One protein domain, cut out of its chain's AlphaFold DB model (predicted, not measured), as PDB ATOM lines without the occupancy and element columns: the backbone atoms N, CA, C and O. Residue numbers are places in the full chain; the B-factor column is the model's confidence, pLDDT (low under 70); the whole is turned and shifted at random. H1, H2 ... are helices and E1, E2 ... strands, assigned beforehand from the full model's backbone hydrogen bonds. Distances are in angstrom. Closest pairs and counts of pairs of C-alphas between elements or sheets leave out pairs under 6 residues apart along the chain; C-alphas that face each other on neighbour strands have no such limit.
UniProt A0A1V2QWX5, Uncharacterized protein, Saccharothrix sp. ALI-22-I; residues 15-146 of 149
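What this domain is: This is residues 15 to 146 of the 149 residues of an uncharacterized protein of Saccharothrix sp. ALI-22-I (UniProt A0A1V2QWX5). Two small antiparallel sheets, E2 E1 E5 and the hairpin E3 E4, meet where E4 runs beside E5, and H1 packs on both. H3 and H4 cover the opposite face of E2 E1 E5, giving three layers, with helices on both faces of that sheet; H2 lies away at one end. The printed part has 132 residues with four named helices and five named strands, in the order E1 E2 H1 E3 E4 H2 H3 E5 H4; the class is mixed, with 64 residues in named elements, under half. The whole is compact, with a radius of gyration of the C-alphas of 14.4 A and spans of 40 by 34 by 23 A.

How they stand to each other: Start at E1, residues 15 to 19, which forms a hairpin with E2, residues 25 to 30; N 18 and O 26, 2.8 A apart, are within hydrogen-bond range. E5, residues 114 to 116, is antiparallel to E1, with N 19 and O 114 at 2.9 A. H1, residues 45 to 55, lies over E2 and E1 at a height over the sheet of 8.8 A. Next comes the hairpin of E3, residues 62 to 66, and E4, residues 72 to 76, with N 63 and O 75 at 2.8 A. The closest C-alphas of E4 and E5, Ala 73 and Ile 116, are 4.6 A apart. H2, residues 80 to 85, is apart from H1. H3, residues 94 to 102, and H4, residues 131 to 144, touch at a steep tilt of 54 degrees, their closest C-alphas, Met 99 and Ala 140, 5.5 A apart. In the four helices every O i to N i+4 pair is within hydrogen-bond range.

Where its parts are: Find C-alpha 15 at (290.340, 19.256, -40.495), where E1 begins; E2 then spans 16.5 A and H1 15.1 A. H4 runs 20.0 A to C-alpha 144 at (278.642, 3.293, -29.507).

The domain as a whole: The two C-alphas farthest apart, Gly 40 and Arg 146, are 46.3 A apart. The printed part has no cut; the links E2 to H1, H3 to E5 and E5 to H4 are long. Look for low confidence at residues 107 to 108, under 70.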
ATOM      1  N   SER A  15     290.314  20.392 -41.420       84.88
ATOM      2  CA  SER A  15     290.340  19.256 -40.495       84.88
ATOM      3  C   SER A  15     289.207  18.277 -40.788       84.88
ATOM      4  O   SER A  15     288.065  18.697 -40.969       84.88
ATOM      5  N   PHE A  16     289.506  16.979 -40.764       85.06
ATOM      6  CA  PHE A  16     288.514  15.903 -40.863       85.06
ATOM      7  C   PHE A  16     288.770  14.795 -39.834       85.06
ATOM      8  O   PHE A  16     289.858  14.703 -39.254       85.06
ATOM      9  N   VAL A  17     287.756  13.955 -39.596       87.69
ATOM     10  CA  VAL A  17     287.802  12.859 -38.622       87.69
ATOM     11  C   VAL A  17     287.786  11.500 -39.328       87.69
ATOM     12  O   VAL A  17     287.112  11.270 -40.323       87.69
ATOM     13  N   LEU A  18     288.542  10.548 -38.807       87.31
ATOM     14  CA  LEU A  18     288.607   9.179 -39.303       87.31
ATOM     15  C   LEU A  18     288.163   8.211 -38.217       87.31
ATOM     16  O   LEU A  18     288.568   8.381 -37.068       87.31
ATOM     17  N   ILE A  19     287.407   7.175 -38.588       85.94
ATOM     18  CA  ILE A  19     287.129   6.019 -37.733       85.94
ATOM     19  C   ILE A  19     287.894   4.815 -38.277       85.94
ATOM     20  O   ILE A  19     287.536   4.196 -39.279       85.94
ATOM     21  N   THR A  20     288.959   4.426 -37.592       80.75
ATOM     22  CA  THR A  20     289.728   3.250 -38.004       80.75
ATOM     23  C   THR A  20     288.874   1.981 -37.893       80.75
ATOM     24  O   THR A  20     287.937   1.940 -37.089       80.75
ATOM     25  N   PRO A  21     289.209   0.899 -38.619       75.69
ATOM     26  CA  PRO A  21     288.540  -0.391 -38.442       75.69
ATOM     27  C   PRO A  21     288.590  -0.927 -37.008       75.69
ATOM     28  O   PRO A  21     287.708  -1.655 -36.570       75.69
ATOM     29  N   THR A  22     289.614  -0.529 -36.251       77.31
ATOM     30  CA  THR A  22     289.782  -0.868 -34.834       77.31
ATOM     31  C   THR A  22     288.952   0.008 -33.886       77.31
ATOM     32  O   THR A  22     289.002  -0.195 -32.676       77.31
ATOM     33  N   GLY A  23     288.192   0.978 -34.404       75.56
ATOM     34  CA  GLY A  23     287.333   1.865 -33.618       75.56
ATOM     35  C   GLY A  23     288.026   3.105 -33.033       75.56
ATOM     36  O   GLY A  23     287.484   3.774 -32.148       75.56
ATOM     37  N   GLY A  24     289.226   3.434 -33.505       82.75
ATOM     38  CA  GLY A  24     289.925   4.659 -33.133       82.75
ATOM     39  C   GLY A  24     289.368   5.872 -33.874       82.75
ATOM     40  O   GLY A  24     289.142   5.802 -35.079       82.75
ATOM     41  N   LEU A  25     289.196   6.992 -33.167       85.56
ATOM     42  CA  LEU A  25     288.949   8.296 -33.782       85.56
ATOM     43  C   LEU A  25     290.267   9.033 -33.997       85.56
ATOM     44  O   LEU A  25     291.000   9.273 -33.037       85.56
ATOM     45  N   LEU A  26     290.554   9.434 -35.233       86.75
ATOM     46  CA  LEU A  26     291.740  10.223 -35.570       86.75
ATOM     47  C   LEU A  26     291.320  11.537 -36.220       86.75
ATOM     48  O   LEU A  26     290.536  11.530 -37.159       86.75
ATOM     49  N   THR A  27     291.872  12.657 -35.759       86.38
ATOM     50  CA  THR A  27     291.714  13.954 -36.437       86.38
ATOM     51  C   THR A  27     292.930  14.205 -37.325       86.38
ATOM     52  O   THR A  27     294.068  13.937 -36.922       86.38
ATOM     53  N   ARG A  28     292.700  14.680 -38.548       86.12
ATOM     54  CA  ARG A  28     293.740  14.977 -39.540       86.12
ATOM     55  C   ARG A  28     293.532  16.372 -40.108       86.12
ATOM     56  O   ARG A  28     292.395  16.750 -40.360       86.12
ATOM     57  N   GLY A  29     294.632  17.095 -40.300       84.69
ATOM     58  CA  GLY A  29     294.667  18.368 -41.014       84.69
ATOM     59  C   GLY A  29     295.293  18.179 -42.392       84.69
ATOM     60  O   GLY A  29     296.269  17.439 -42.521       84.69
ATOM     61  N   VAL A  30     294.736  18.834 -43.401       85.81
ATOM     62  CA  VAL A  30     295.240  18.852 -44.780       85.81
ATOM     63  C   VAL A  30     295.116  20.246 -45.360       85.81
ATOM     64  O   VAL A  30     294.425  21.096 -44.802       85.81
ATOM     65  N   ASP A  31     295.788  20.476 -46.477       82.31
ATOM     66  CA  ASP A  31     295.611  21.699 -47.241       82.31
ATOM     67  C   ASP A  31     294.168  21.815 -47.764       82.31
ATOM     68  O   ASP A  31     293.561  20.824 -48.174       82.31
ATOM     69  N   GLY A  32     293.612  23.020 -47.688       74.81
ATOM     70  CA  GLY A  32     292.266  23.349 -48.135       74.81
ATOM     71  C   GLY A  32     292.223  23.999 -49.515       74.81
ATOM     72  O   GLY A  32     291.149  24.431 -49.925       74.81
ATOM     73  N   HIS A  33     293.346  24.111 -50.229       83.88
ATOM     74  CA  HIS A  33     293.383  24.728 -51.553       83.88
ATOM     75  C   HIS A  33     292.396  24.088 -52.542       83.88
ATOM     76  O   HIS A  33     292.397  22.878 -52.764       83.88
ATOM     77  N   ALA A  34     291.551  24.940 -53.128       85.62
ATOM     78  CA  ALA A  34     290.585  24.564 -54.147       85.62
ATOM     79  C   ALA A  34     291.178  24.781 -55.544       85.62
ATOM     80  O   ALA A  34     291.806  25.808 -55.807       85.62
ATOM     81  N   VAL A  35     290.945  23.827 -56.436       85.88
ATOM     82  CA  VAL A  35     291.355  23.839 -57.841       85.88
ATOM     83  C   VAL A  35     290.140  23.533 -58.723       85.88
ATOM     84  O   VAL A  35     289.221  22.856 -58.263       85.88
ATOM     85  N   PRO A  36     290.079  24.041 -59.963       85.69
ATOM     86  CA  PRO A  36     289.016  23.680 -60.892       85.69
ATOM     87  C   PRO A  36     289.156  22.222 -61.358       85.69
ATOM     88  O   PRO A  36     290.265  21.756 -61.629       85.69
ATOM     89  N   ASP A  37     288.036  21.514 -61.465       82.88
ATOM     90  CA  ASP A  37     287.937  20.195 -62.087       82.88
ATOM     91  C   ASP A  37     287.843  20.282 -63.623       82.88
ATOM     92  O   ASP A  37     287.973  21.353 -64.225       82.88
ATOM     93  N   GLU A  38     287.624  19.137 -64.276       84.00
ATOM     94  CA  GLU A  38     287.529  19.047 -65.738       84.00
ATOM     95  C   GLU A  38     286.307  19.762 -66.342       84.00
ATOM     96  O   GLU A  38     286.284  20.024 -67.548       84.00
ATOM     97  N   TRP A  39     285.326  20.142 -65.518       86.81
ATOM     98  CA  TRP A  39     284.144  20.916 -65.904       86.81
ATOM     99  C   TRP A  39     284.179  22.367 -65.395       86.81
ATOM    100  O   TRP A  39     283.268  23.142 -65.692       86.81
ATOM    101  N   GLY A  40     285.237  22.758 -64.680       82.19
ATOM    102  CA  GLY A  40     285.442  24.098 -64.134       82.19
ATOM    103  C   GLY A  40     284.826  24.340 -62.752       82.19
ATOM    104  O   GLY A  40     284.864  25.480 -62.286       82.19
ATOM    105  N   ALA A  41     284.285  23.314 -62.089       84.56
ATOM    106  CA  ALA A  41     283.815  23.407 -60.707       84.56
ATOM    107  C   ALA A  41     284.994  23.335 -59.725       84.56
ATOM    108  O   ALA A  41     286.000  22.679 -59.991       84.56
ATOM    109  N   LEU A  42     284.909  24.035 -58.593       85.75
ATOM    110  CA  LEU A  42     286.007  24.093 -57.625       85.75
ATOM    111  C   LEU A  42     285.963  22.908 -56.660       85.75
ATOM    112  O   LEU A  42     284.968  22.704 -55.986       85.75
ATOM    113  N   TYR A  43     287.077  22.199 -56.495       85.62
ATOM    114  CA  TYR A  43     287.198  21.100 -55.533       85.62
ATOM    115  C   TYR A  43     288.573  21.086 -54.847       85.62
ATOM    116  O   TYR A  43     289.539  21.666 -55.334       85.62
ATOM    117  N   GLN A  44     288.689  20.425 -53.693       86.50
ATOM    118  CA  GLN A  44     289.930  20.388 -52.901       86.50
ATOM    119  C   GLN A  44     290.733  19.102 -53.145       86.50
ATOM    120  O   GLN A  44     290.680  18.169 -52.342       86.50
ATOM    121  N   GLU A  45     291.464  19.028 -54.258       85.19
ATOM    122  CA  GLU A  45     292.161  17.808 -54.706       85.19
ATOM    123  C   GLU A  45     293.010  17.139 -53.614       85.19
ATOM    124  O   GLU A  45     292.922  15.929 -53.405       85.19
ATOM    125  N   THR A  46     293.796  17.919 -52.872       86.62
ATOM    126  CA  THR A  46     294.689  17.412 -51.819       86.62
ATOM    127  C   THR A  46     293.926  16.799 -50.647       86.62
ATOM    128  O   THR A  46     294.302  15.728 -50.159       86.62
ATOM    129  N   LEU A  47     292.826  17.424 -50.219       85.81
ATOM    130  CA  LEU A  47     291.921  16.861 -49.219       85.81
ATOM    131  C   LEU A  47     291.304  15.560 -49.724       85.81
ATOM    132  O   LEU A  47     291.309  14.562 -49.006       85.81
ATOM    133  N   TRP A  48     290.794  15.555 -50.951       83.62
ATOM    134  CA  TRP A  48     290.148  14.385 -51.532       83.62
ATOM    135  C   TRP A  48     291.113  13.213 -51.698       83.62
ATOM    136  O   TRP A  48     290.763  12.084 -51.352       83.62
ATOM    137  N   ALA A  49     292.351  13.475 -52.112       86.19
ATOM    138  CA  ALA A  49     293.413  12.480 -52.154       86.19
ATOM    139  C   ALA A  49     293.747  11.939 -50.753       86.19
ATOM    140  O   ALA A  49     293.882  10.728 -50.575       86.19
ATOM    141  N   ALA A  50     293.835  12.810 -49.741       86.75
ATOM    142  CA  ALA A  50     294.122  12.407 -48.365       86.75
ATOM    143  C   ALA A  50     292.983  11.588 -47.738       86.75
ATOM    144  O   ALA A  50     293.238  10.585 -47.070       86.75
ATOM    145  N   VAL A  51     291.730  11.983 -47.975       85.56
ATOM    146  CA  VAL A  51     290.545  11.228 -47.557       85.56
ATOM    147  C   VAL A  51     290.511   9.881 -48.269       85.56
ATOM    148  O   VAL A  51     290.349   8.864 -47.604       85.56
ATOM    149  N   ALA A  52     290.731   9.841 -49.585       85.56
ATOM    150  CA  ALA A  52     290.751   8.592 -50.339       85.56
ATOM    151  C   ALA A  52     291.835   7.632 -49.833       85.56
ATOM    152  O   ALA A  52     291.547   6.468 -49.566       85.56
ATOM    153  N   ALA A  53     293.053   8.131 -49.606       85.94
ATOM    154  CA  ALA A  53     294.150   7.346 -49.048       85.94
ATOM    155  C   ALA A  53     293.864   6.848 -47.621       85.94
ATOM    156  O   ALA A  53     294.343   5.787 -47.229       85.94
ATOM    157  N   ALA A  54     293.089   7.598 -46.838       84.94
ATOM    158  CA  ALA A  54     292.715   7.198 -45.489       84.94
ATOM    159  C   ALA A  54     291.543   6.205 -45.453       84.94
ATOM    160  O   ALA A  54     291.524   5.338 -44.584       84.94
ATOM    161  N   VAL A  55     290.570   6.341 -46.357       83.12
ATOM    162  CA  VAL A  55     289.314   5.573 -46.386       83.12
ATOM    163  C   VAL A  55     289.446   4.271 -47.166       83.12
ATOM    164  O   VAL A  55     288.940   3.241 -46.743       83.12
ATOM    165  N   ASP A  56     290.114   4.290 -48.310       83.00
ATOM    166  CA  ASP A  56     290.337   3.098 -49.122       83.00
ATOM    167  C   ASP A  56     291.690   3.211 -49.833       83.00
ATOM    168  O   ASP A  56     291.744   3.502 -51.035       83.00
ATOM    169  N   PRO A  57     292.804   2.970 -49.112       79.50
ATOM    170  CA  PRO A  57     294.146   3.055 -49.687       79.50
ATOM    171  C   PRO A  57     294.381   2.075 -50.845       79.50
ATOM    172  O   PRO A  57     295.402   2.175 -51.526       79.50
ATOM    173  N   HIS A  58     293.478   1.114 -51.070       77.88
ATOM    174  CA  HIS A  58     293.712  -0.012 -51.963       77.88
ATOM    175  C   HIS A  58     292.950   0.058 -53.291       77.88
ATOM    176  O   HIS A  58     293.467  -0.478 -54.273       77.88
ATOM    177  N   ARG A  59     291.745   0.652 -53.364       70.06
ATOM    178  CA  ARG A  59     290.888   0.509 -54.565       70.06
ATOM    179  C   ARG A  59     290.105   1.742 -55.020       70.06
ATOM    180  O   ARG A  59     289.486   1.667 -56.078       70.06
ATOM    181  N   ARG A  60     290.192   2.876 -54.313       73.00
ATOM    182  CA  ARG A  60     289.471   4.127 -54.637       73.00
ATOM    183  C   ARG A  60     287.939   3.974 -54.675       73.00
ATOM    184  O   ARG A  60     287.268   4.677 -55.420       73.00
ATOM    185  N   LEU A  61     287.373   3.088 -53.861       79.19
ATOM    186  CA  LEU A  61     285.933   2.808 -53.758       79.19
ATOM    187  C   LEU A  61     285.229   3.747 -52.765       79.19
ATOM    188  O   LEU A  61     284.384   3.325 -51.975       79.19
ATOM    189  N   VAL A  62     285.633   5.018 -52.746       83.94
ATOM    190  CA  VAL A  62     285.150   5.990 -51.763       83.94
ATOM    191  C   VAL A  62     283.877   6.668 -52.256       83.94
ATOM    192  O   VAL A  62     283.891   7.341 -53.281       83.94
ATOM    193  N   ASN A  63     282.807   6.556 -51.472       80.62
ATOM    194  CA  ASN A  63     281.503   7.159 -51.726       80.62
ATOM    195  C   ASN A  63     281.150   8.219 -50.677       80.62
ATOM    196  O   ASN A  63     281.540   8.130 -49.513       80.62
ATOM    197  N   GLY A  64     280.386   9.232 -51.090       84.25
ATOM    198  CA  GLY A  64     279.882  10.284 -50.209       84.25
ATOM    199  C   GLY A  64     278.487   9.981 -49.660       84.25
ATOM    200  O   GLY A  64     277.567   9.719 -50.427       84.25
ATOM    201  N   ILE A  65     278.307  10.100 -48.346       85.31
ATOM    202  CA  ILE A  65     277.026   9.933 -47.647       85.31
ATOM    203  C   ILE A  65     276.676  11.233 -46.939       85.31
ATOM    204  O   ILE A  65     277.441  11.706 -46.100       85.31
ATOM    205  N   ALA A  66     275.524  11.815 -47.268       87.00
ATOM    206  CA  ALA A  66     275.008  12.971 -46.542       87.00
ATOM    207  C   ALA A  66     274.570  12.568 -45.123       87.00
ATOM    208  O   ALA A  66     273.955  11.520 -44.933       87.00
ATOM    209  N   LEU A  67     274.890  13.414 -44.150       86.75
ATOM    210  CA  LEU A  67     274.556  13.269 -42.736       86.75
ATOM    211  C   LEU A  67     273.767  14.499 -42.259       86.75
ATOM    212  O   LEU A  67     273.580  15.473 -42.993       86.75
ATOM    213  N   GLU A  68     273.326  14.481 -41.003       85.44
ATOM    214  CA  GLU A  68     272.665  15.638 -40.400       85.44
ATOM    215  C   GLU A  68     273.579  16.876 -40.326       85.44
ATOM    216  O   GLU A  68     274.808  16.792 -40.360       85.44
ATOM    217  N   HIS A  69     272.965  18.053 -40.167       81.19
ATOM    218  CA  HIS A  69     273.664  19.334 -39.987       81.19
ATOM    219  C   HIS A  69     274.608  19.705 -41.149       81.19
ATOM    220  O   HIS A  69     275.616  20.387 -40.944       81.19
ATOM    221  N   GLY A  70     274.299  19.241 -42.366       78.56
ATOM    222  CA  GLY A  70     275.088  19.507 -43.573       78.56
ATOM    223  C   GLY A  70     276.445  18.797 -43.604       78.56
ATOM    224  O   GLY A  70     277.298  19.147 -44.414       78.56
ATOM    225  N   MET A  71     276.680  17.833 -42.710       85.88
ATOM    226  CA  MET A  71     277.893  17.020 -42.746       85.88
ATOM    227  C   MET A  71     277.810  15.998 -43.878       85.88
ATOM    228  O   MET A  71     276.734  15.530 -44.250       85.88
ATOM    229  N   ARG A  72     278.968  15.600 -44.397       87.62
ATOM    230  CA  ARG A  72     279.081  14.478 -45.326       87.62
ATOM    231  C   ARG A  72     280.136  13.526 -44.789       87.62
ATOM    232  O   ARG A  72     281.156  13.981 -44.289       87.62
ATOM    233  N   ALA A  73     279.913  12.223 -44.879       86.19
ATOM    234  CA  ALA A  73     280.945  11.211 -44.675       86.19
ATOM    235  C   ALA A  73     281.461  10.727 -46.027       86.19
ATOM    236  O   ALA A  73     280.676  10.561 -46.959       86.19
ATOM    237  N   LYS A  74     282.764  10.470 -46.132       86.75
ATOM    238  CA  LYS A  74     283.344   9.722 -47.248       86.75
ATOM    239  C   LYS A  74     283.705   8.334 -46.741       86.75
ATOM    240  O   LYS A  74     284.482   8.204 -45.800       86.75
ATOM    241  N   VAL A  75     283.118   7.301 -47.321       84.00
ATOM    242  CA  VAL A  75     283.224   5.928 -46.820       84.00
ATOM    243  C   VAL A  75     283.654   4.987 -47.930       84.00
ATOM    244  O   VAL A  75     283.322   5.220 -49.087       84.00
ATOM    245  N   ALA A  76     284.376   3.924 -47.587       83.19
ATOM    246  CA  ALA A  76     284.600   2.826 -48.512       83.19
ATOM    247  C   ALA A  76     283.282   2.056 -48.644       83.19
ATOM    248  O   ALA A  76     282.769   1.535 -47.652       83.19
ATOM    249  N   ASP A  77     282.723   2.018 -49.849       77.06
ATOM    250  CA  ASP A  77     281.486   1.294 -50.126       77.06
ATOM    251  C   ASP A  77     281.817  -0.003 -50.857       77.06
ATOM    252  O   ASP A  77     281.976  -0.060 -52.078       77.06
ATOM    253  N   VAL A  78     282.009  -1.049 -50.062       78.00
ATOM    254  CA  VAL A  78     282.322  -2.389 -50.546       78.00
ATOM    255  C   VAL A  78     281.136  -3.287 -50.247       78.00
ATOM    256  O   VAL A  78     280.672  -3.356 -49.107       78.00
ATOM    257  N   SER A  79     280.655  -4.006 -51.264       79.25
ATOM    258  CA  SER A  79     279.544  -4.936 -51.069       79.25
ATOM    259  C   SER A  79     279.907  -6.018 -50.037       79.25
ATOM    260  O   SER A  79     281.076  -6.413 -49.947       79.25
ATOM    261  N   PRO A  80     278.928  -6.549 -49.278       79.56
ATOM    262  CA  PRO A  80     279.183  -7.599 -48.291       79.56
ATOM    263  C   PRO A  80     279.901  -8.818 -48.878       79.56
ATOM    264  O   PRO A  80     280.783  -9.377 -48.229       79.56
ATOM    265  N   ASP A  81     279.569  -9.189 -50.117       84.19
ATOM    266  CA  ASP A  81     280.188 -10.321 -50.809       84.19
ATOM    267  C   ASP A  81     281.664 -10.049 -51.115       84.19
ATOM    268  O   ASP A  81     282.522 -10.887 -50.841       84.19
ATOM    269  N   VAL A  82     281.994  -8.852 -51.615       82.44
ATOM    270  CA  VAL A  82     283.388  -8.475 -51.892       82.44
ATOM    271  C   VAL A  82     284.183  -8.382 -50.590       82.44
ATOM    272  O   VAL A  82     285.285  -8.929 -50.511       82.44
ATOM    273  N   ALA A  83     283.616  -7.767 -49.549       82.56
ATOM    274  CA  ALA A  83     284.253  -7.672 -48.241       82.56
ATOM    275  C   ALA A  83     284.522  -9.057 -47.629       82.56
ATOM    276  O   ALA A  83     285.604  -9.295 -47.094       82.56
ATOM    277  N   ALA A  84     283.583 -10.000 -47.770       83.50
ATOM    278  CA  ALA A  84     283.747 -11.374 -47.300       83.50
ATOM    279  C   ALA A  84     284.886 -12.121 -48.016       83.50
ATOM    280  O   ALA A  84     285.545 -12.956 -47.399       83.50
ATOM    281  N   THR A  85     285.155 -11.813 -49.290       87.06
ATOM    282  CA  THR A  85     286.279 -12.413 -50.034       87.06
ATOM    283  C   THR A  85     287.641 -11.793 -49.714       87.06
ATOM    284  O   THR A  85     288.668 -12.388 -50.037       87.06
ATOM    285  N   MET A  86     287.679 -10.609 -49.090       85.88
ATOM    286  CA  MET A  86     288.913  -9.862 -48.793       85.88
ATOM    287  C   MET A  86     288.900  -9.268 -47.370       85.88
ATOM    288  O   MET A  86     289.055  -8.055 -47.209       85.88
ATOM    289  N   PRO A  87     288.740 -10.100 -46.321       81.69
ATOM    290  CA  PRO A  87     288.522  -9.630 -44.949       81.69
ATOM    291  C   PRO A  87     289.720  -8.875 -44.360       81.69
ATOM    292  O   PRO A  87     289.541  -8.007 -43.513       81.69
ATOM    293  N   GLU A  88     290.930  -9.178 -44.837       84.44
ATOM    294  CA  GLU A  88     292.175  -8.492 -44.461       84.44
ATOM    295  C   GLU A  88     292.204  -7.036 -44.964       84.44
ATOM    296  O   GLU A  88     292.771  -6.161 -44.316       84.44
ATOM    297  N   LEU A  89     291.587  -6.767 -46.124       82.50
ATOM    298  CA  LEU A  89     291.562  -5.438 -46.748       82.50
ATOM    299  C   LEU A  89     290.343  -4.620 -46.319       82.50
ATOM    300  O   LEU A  89     290.438  -3.402 -46.178       82.50
ATOM    301  N   TYR A  90     289.207  -5.287 -46.098       82.06
ATOM    302  CA  TYR A  90     287.948  -4.647 -45.714       82.06
ATOM    303  C   TYR A  90     287.363  -5.248 -44.429       82.06
ATOM    304  O   TYR A  90     286.268  -5.822 -44.447       82.06
ATOM    305  N   PRO A  91     288.066  -5.119 -43.289       81.56
ATOM    306  CA  PRO A  91     287.565  -5.614 -42.014       81.56
ATOM    307  C   PRO A  91     286.250  -4.914 -41.623       81.56
ATOM    308  O   PRO A  91     286.061  -3.732 -41.928       81.56
ATOM    309  N   PRO A  92     285.323  -5.595 -40.926       79.06
ATOM    310  CA  PRO A  92     284.121  -4.957 -40.398       79.06
ATOM    311  C   PRO A  92     284.450  -3.765 -39.490       79.06
ATOM    312  O   PRO A  92     285.364  -3.851 -38.672       79.06
ATOM    313  N   ASN A  93     283.645  -2.699 -39.557       80.94
ATOM    314  CA  ASN A  93     283.772  -1.543 -38.663       80.94
ATOM    315  C   ASN A  93     282.441  -1.233 -37.943       80.94
ATOM    316  O   ASN A  93     281.712  -0.307 -38.317       80.94
ATOM    317  N   PRO A  94     282.087  -2.008 -36.895       77.75
ATOM    318  CA  PRO A  94     280.807  -1.861 -36.195       77.75
ATOM    319  C   PRO A  94     280.636  -0.502 -35.513       77.75
ATOM    320  O   PRO A  94     279.515  -0.011 -35.382       77.75
ATOM    321  N   LEU A  95     281.742   0.108 -35.076       79.75
ATOM    322  CA  LEU A  95     281.719   1.417 -34.438       79.75
ATOM    323  C   LEU A  95     281.354   2.506 -35.438       79.75
ATOM    324  O   LEU A  95     280.485   3.329 -35.159       79.75
ATOM    325  N   ALA A  96     281.973   2.487 -36.616       81.50
ATOM    326  CA  ALA A  96     281.633   3.434 -37.658       81.50
ATOM    327  C   ALA A  96     280.193   3.274 -38.137       81.50
ATOM    328  O   ALA A  96     279.507   4.273 -38.325       81.50
ATOM    329  N   TRP A  97     279.695   2.040 -38.232       80.94
ATOM    330  CA  TRP A  97     278.281   1.802 -38.502       80.94
ATOM    331  C   TRP A  97     277.363   2.475 -37.481       80.94
ATOM    332  O   TRP A  97     276.450   3.211 -37.863       80.94
ATOM    333  N   ALA A  98     277.614   2.247 -36.192       80.44
ATOM    334  CA  ALA A  98     276.822   2.846 -35.128       80.44
ATOM    335  C   ALA A  98     276.901   4.378 -35.163       80.44
ATOM    336  O   ALA A  98     275.876   5.043 -35.052       80.44
ATOM    337  N   MET A  99     278.094   4.939 -35.372       83.62
ATOM    338  CA  MET A  99     278.289   6.386 -35.446       83.62
ATOM    339  C   MET A  99     277.594   7.016 -36.652       83.62
ATOM    340  O   MET A  99     276.880   7.995 -36.478       83.62
ATOM    341  N   LEU A 100     277.753   6.451 -37.851       83.19
ATOM    342  CA  LEU A 100     277.071   6.931 -39.054       83.19
ATOM    343  C   LEU A 100     275.553   6.867 -38.880       83.19
ATOM    344  O   LEU A 100     274.873   7.836 -39.192       83.19
ATOM    345  N   THR A 101     275.036   5.777 -38.305       82.31
ATOM    346  CA  THR A 101     273.600   5.631 -38.021       82.31
ATOM    347  C   THR A 101     273.106   6.690 -37.027       82.31
ATOM    348  O   THR A 101     272.078   7.315 -37.263       82.31
ATOM    349  N   ILE A 102     273.843   6.932 -35.933       82.94
ATOM    350  CA  ILE A 102     273.506   7.963 -34.930       82.94
ATOM    351  C   ILE A 102     273.531   9.370 -35.541       82.94
ATOM    352  O   ILE A 102     272.722  10.207 -35.159       82.94
ATOM    353  N   LEU A 103     274.444   9.631 -36.479       85.25
ATOM    354  CA  LEU A 103     274.581  10.918 -37.171       85.25
ATOM    355  C   LEU A 103     273.645  11.061 -38.389       85.25
ATOM    356  O   LEU A 103     273.783  12.014 -39.159       85.25
ATOM    357  N   GLY A 104     272.706  10.125 -38.566       83.56
ATOM    358  CA  GLY A 104     271.612  10.215 -39.535       83.56
ATOM    359  C   GLY A 104     271.826   9.484 -40.860       83.56
ATOM    360  O   GLY A 104     270.987   9.603 -41.751       83.56
ATOM    361  N   ALA A 105     272.901   8.708 -41.020       83.81
ATOM    362  CA  ALA A 105     273.037   7.824 -42.175       83.81
ATOM    363  C   ALA A 105     272.060   6.635 -42.078       83.81
ATOM    364  O   ALA A 105     271.779   6.148 -40.977       83.81
ATOM    365  N   PRO A 106     271.595   6.087 -43.214       76.25
ATOM    366  CA  PRO A 106     270.838   4.843 -43.221       76.25
ATOM    367  C   PRO A 106     271.596   3.711 -42.513       76.25
ATOM    368  O   PRO A 106     272.810   3.550 -42.675       76.25
ATOM    369  N   ALA A 107     270.870   2.890 -41.752       69.44
ATOM    370  CA  ALA A 107     271.445   1.714 -41.111       69.44
ATOM    371  C   ALA A 107     271.874   0.689 -42.182       69.44
ATOM    372  O   ALA A 107     271.041   0.001 -42.763       69.44
ATOM    373  N   GLY A 108     273.181   0.581 -42.426       68.88
ATOM    374  CA  GLY A 108     273.789  -0.366 -43.367       68.88
ATOM    375  C   GLY A 108     275.005  -1.066 -42.763       68.88
ATOM    376  O   GLY A 108     275.621  -0.553 -41.837       68.88
ATOM    377  N   ARG A 109     275.366  -2.258 -43.245       70.25
ATOM    378  CA  ARG A 109     276.597  -2.926 -42.792       70.25
ATOM    379  C   ARG A 109     277.791  -2.333 -43.539       70.25
ATOM    380  O   ARG A 109     277.961  -2.607 -44.719       70.25
ATOM    381  N   TRP A 110     278.594  -1.533 -42.841       75.75
ATOM    382  CA  TRP A 110     279.793  -0.905 -43.399       75.75
ATOM    383  C   TRP A 110     281.021  -1.791 -43.160       75.75
ATOM    384  O   TRP A 110     281.343  -2.140 -42.018       75.75
ATOM    385  N   HIS A 111     281.690  -2.162 -44.249       72.94
ATOM    386  CA  HIS A 111     282.895  -2.987 -44.256       72.94
ATOM    387  C   HIS A 111     284.067  -2.171 -44.816       72.94
ATOM    388  O   HIS A 111     283.907  -1.478 -45.815       72.94
ATOM    389  N   GLY A 112     285.238  -2.245 -44.178       70.94
ATOM    390  CA  GLY A 112     286.414  -1.454 -44.540       70.94
ATOM    391  C   GLY A 112     286.683  -0.250 -43.639       70.94
ATOM    392  O   GLY A 112     286.070  -0.061 -42.586       70.94
ATOM    393  N   THR A 113     287.670   0.555 -44.030       74.31
ATOM    394  CA  THR A 113     288.081   1.752 -43.285       74.31
ATOM    395  C   THR A 113     287.050   2.864 -43.490       74.31
ATOM    396  O   THR A 113     286.719   3.210 -44.618       74.31
ATOM    397  N   VAL A 114     286.494   3.426 -42.412       72.56
ATOM    398  CA  VAL A 114     285.381   4.388 -42.509       72.56
ATOM    399  C   VAL A 114     285.819   5.767 -42.014       72.56
ATOM    400  O   VAL A 114     286.231   5.915 -40.871       72.56
ATOM    401  N   ALA A 115     285.700   6.815 -42.829       73.12
ATOM    402  CA  ALA A 115     285.949   8.191 -42.388       73.12
ATOM    403  C   ALA A 115     284.662   8.965 -42.108       73.12
ATOM    404  O   ALA A 115     283.636   8.738 -42.745       73.12
ATOM    405  N   ILE A 116     284.745   9.950 -41.211       71.81
ATOM    406  CA  ILE A 116     283.711  10.975 -41.030       71.81
ATOM    407  C   ILE A 116     284.285  12.331 -41.441       71.81
ATOM    408  O   ILE A 116     285.106  12.936 -40.752       71.81
ATOM    409  N   THR A 117     283.835  12.832 -42.581       73.44
ATOM    410  CA  THR A 117     284.406  14.027 -43.201       73.44
ATOM    411  C   THR A 117     283.645  15.304 -42.836       73.44
ATOM    412  O   THR A 117     282.689  15.277 -42.061       73.44
ATOM    413  N   GLY A 118     284.153  16.440 -43.313       77.38
ATOM    414  CA  GLY A 118     283.682  17.775 -42.958       77.38
ATOM    415  C   GLY A 118     282.311  18.155 -43.527       77.38
ATOM    416  O   GLY A 118     281.518  17.323 -43.974       77.38
ATOM    417  N   ARG A 119     282.032  19.458 -43.499       84.56
ATOM    418  CA  ARG A 119     280.842  20.049 -44.121       84.56
ATOM    419  C   ARG A 119     281.166  20.363 -45.577       84.56
ATOM    420  O   ARG A 119     282.021  21.208 -45.807       84.56
ATOM    421  N   GLU A 120     280.498  19.701 -46.511       84.25
ATOM    422  CA  GLU A 120     280.664  19.930 -47.951       84.25
ATOM    423  C   GLU A 120     279.520  20.810 -48.463       84.25
ATOM    424  O   GLU A 120     278.364  20.579 -48.096       84.25
ATOM    425  N   ASP A 121     279.836  21.833 -49.251       84.00
ATOM    426  CA  ASP A 121     278.836  22.657 -49.934       84.00
ATOM    427  C   ASP A 121     278.440  22.083 -51.307       84.00
ATOM    428  O   ASP A 121     278.833  20.977 -51.684       84.00
ATOM    429  N   GLU A 122     277.587  22.812 -52.029       79.94
ATOM    430  CA  GLU A 122     277.074  22.403 -53.342       79.94
ATOM    431  C   GLU A 122     278.165  22.355 -54.420       79.94
ATOM    432  O   GLU A 122     278.025  21.599 -55.380       79.94
ATOM    433  N   ASP A 123     279.265  23.086 -54.219       79.81
ATOM    434  CA  ASP A 123     280.411  23.119 -55.127       79.81
ATOM    435  C   ASP A 123     281.417  21.990 -54.833       79.81
ATOM    436  O   ASP A 123     282.327  21.755 -55.618       79.81
ATOM    437  N   GLY A 124     281.254  21.240 -53.735       77.31
ATOM    438  CA  GLY A 124     282.172  20.163 -53.352       77.31
ATOM    439  C   GLY A 124     283.361  20.629 -52.505       77.31
ATOM    440  O   GLY A 124     284.334  19.881 -52.330       77.31
ATOM    441  N   LEU A 125     283.292  21.843 -51.949       85.25
ATOM    442  CA  LEU A 125     284.295  22.381 -51.036       85.25
ATOM    443  C   LEU A 125     283.976  21.970 -49.601       85.25
ATOM    444  O   LEU A 125     282.872  22.164 -49.093       85.25
ATOM    445  N   THR A 126     284.973  21.410 -48.918       85.12
ATOM    446  CA  THR A 126     284.835  20.970 -47.532       85.12
ATOM    447  C   THR A 126     285.397  22.017 -46.578       85.12
ATOM    448  O   THR A 126     286.581  22.360 -46.602       85.12
ATOM    449  N   ALA A 127     284.550  22.492 -45.669       84.44
ATOM    450  CA  ALA A 127     284.959  23.336 -44.556       84.44
ATOM    451  C   ALA A 127     285.379  22.489 -43.335       84.44
ATOM    452  O   ALA A 127     284.840  21.389 -43.135       84.44
ATOM    453  N   PRO A 128     286.284  23.007 -42.475       83.94
ATOM    454  CA  PRO A 128     286.587  22.390 -41.189       83.94
ATOM    455  C   PRO A 128     285.321  22.144 -40.369       83.94
ATOM    456  O   PRO A 128     284.375  22.937 -40.395       83.94
ATOM    457  N   LEU A 129     285.328  21.062 -39.595       85.25
ATOM    458  CA  LEU A 129     284.278  20.814 -38.616       85.25
ATOM    459  C   LEU A 129     284.289  21.895 -37.527       85.25
ATOM    460  O   LEU A 129     285.340  22.308 -37.037       85.25
ATOM    461  N   THR A 130     283.098  22.316 -37.121       87.25
ATOM    462  CA  THR A 130     282.894  23.177 -35.951       87.25
ATOM    463  C   THR A 130     283.077  22.394 -34.649       87.25
ATOM    464  O   THR A 130     282.887  21.175 -34.617       87.25
ATOM    465  N   ASP A 131     283.343  23.093 -33.542       87.88
ATOM    466  CA  ASP A 131     283.438  22.482 -32.205       87.88
ATOM    467  C   ASP A 131     282.183  21.685 -31.834       87.88
ATOM    468  O   ASP A 131     282.261  20.603 -31.250       87.88
ATOM    469  N   HIS A 132     281.010  22.193 -32.220       88.69
ATOM    470  CA  HIS A 132     279.745  21.499 -32.019       88.69
ATOM    471  C   HIS A 132     279.718  20.152 -32.757       88.69
ATOM    472  O   HIS A 132     279.396  19.129 -32.157       88.69
ATOM    473  N   GLN A 133     280.113  20.125 -34.033       87.19
ATOM    474  CA  GLN A 133     280.149  18.895 -34.831       87.19
ATOM    475  C   GLN A 133     281.193  17.898 -34.310       87.19
ATOM    476  O   GLN A 133     280.898  16.709 -34.195       87.19
ATOM    477  N   PHE A 134     282.376  18.368 -33.903       86.88
ATOM    478  CA  PHE A 134     283.348  17.524 -33.199       86.88
ATOM    479  C   PHE A 134     282.762  16.945 -31.904       86.88
ATOM    480  O   PHE A 134     282.948  15.761 -31.608       86.88
ATOM    481  N   GLY A 135     282.006  17.749 -31.153       87.69
ATOM    482  CA  GLY A 135     281.278  17.319 -29.962       87.69
ATOM    483  C   GLY A 135     280.259  16.213 -30.248       87.69
ATOM    484  O   GLY A 135     280.217  15.228 -29.504       87.69
ATOM    485  N   LEU A 136     279.490  16.332 -31.338       86.62
ATOM    486  CA  LEU A 136     278.526  15.319 -31.788       86.62
ATOM    487  C   LEU A 136     279.216  13.993 -32.129       86.62
ATOM    488  O   LEU A 136     278.817  12.944 -31.621       86.62
ATOM    489  N   ILE A 137     280.297  14.039 -32.913       86.00
ATOM    490  CA  ILE A 137     281.092  12.856 -33.280       86.00
ATOM    491  C   ILE A 137     281.665  12.187 -32.025       86.00
ATOM    492  O   ILE A 137     281.520  10.977 -31.832       86.00
ATOM    493  N   GLY A 138     282.265  12.969 -31.123       86.25
ATOM    494  CA  GLY A 138     282.806  12.452 -29.869       86.25
ATOM    495  C   GLY A 138     281.730  11.854 -28.954       86.25
ATOM    496  O   GLY A 138     281.976  10.857 -28.275       86.25
ATOM    497  N   HIS A 139     280.527  12.433 -28.925       86.12
ATOM    498  CA  HIS A 139     279.399  11.890 -28.170       86.12
ATOM    499  C   HIS A 139     278.916  10.555 -28.749       86.12
ATOM    500  O   HIS A 139     278.796   9.586 -27.995       86.12
ATOM    501  N   ALA A 140     278.691  10.489 -30.064       83.44
ATOM    502  CA  ALA A 140     278.245   9.282 -30.757       83.44
ATOM    503  C   ALA A 140     279.233   8.121 -30.570       83.44
ATOM    504  O   ALA A 140     278.831   7.005 -30.247       83.44
ATOM    505  N   HIS A 141     280.536   8.399 -30.667       85.56
ATOM    506  CA  HIS A 141     281.593   7.416 -30.407       85.56
ATOM    507  C   HIS A 141     281.526   6.842 -28.995       85.56
ATOM    508  O   HIS A 141     281.472   5.625 -28.814       85.56
ATOM    509  N   ARG A 142     281.440   7.718 -27.983       85.88
ATOM    510  CA  ARG A 142     281.301   7.288 -26.586       85.88
ATOM    511  C   ARG A 142     280.057   6.440 -26.376       85.88
ATOM    512  O   ARG A 142     280.120   5.502 -25.593       85.88
ATOM    513  N   GLN A 143     278.938   6.766 -27.022       82.75
ATOM    514  CA  GLN A 143     277.718   5.964 -26.926       82.75
ATOM    515  C   GLN A 143     277.881   4.589 -27.571       82.75
ATOM    516  O   GLN A 143     277.496   3.591 -26.970       82.75
ATOM    517  N   ALA A 144     278.477   4.530 -28.759       78.81
ATOM    518  CA  ALA A 144     278.642   3.293 -29.507       78.81
ATOM    519  C   ALA A 144     279.617   2.303 -28.842       78.81
ATOM    520  O   ALA A 144     279.455   1.095 -28.995       78.81
ATOM    521  N   LEU A 145     280.582   2.795 -28.057       80.88
ATOM    522  CA  LEU A 145     281.491   1.962 -27.261       80.88
ATOM    523  C   LEU A 145     280.948   1.570 -25.878       80.88
ATOM    524  O   LEU A 145     281.618   0.833 -25.151       80.88
ATOM    525  N   ARG A 146     279.765   2.050 -25.466       80.19
ATOM    526  CA  ARG A 146     279.200   1.648 -24.171       80.19
ATOM    527  C   ARG A 146     278.908   0.144 -24.181       80.19
ATOM    528  O   ARG A 146     278.274  -0.333 -25.124       80.19
TER     529      ARG A 146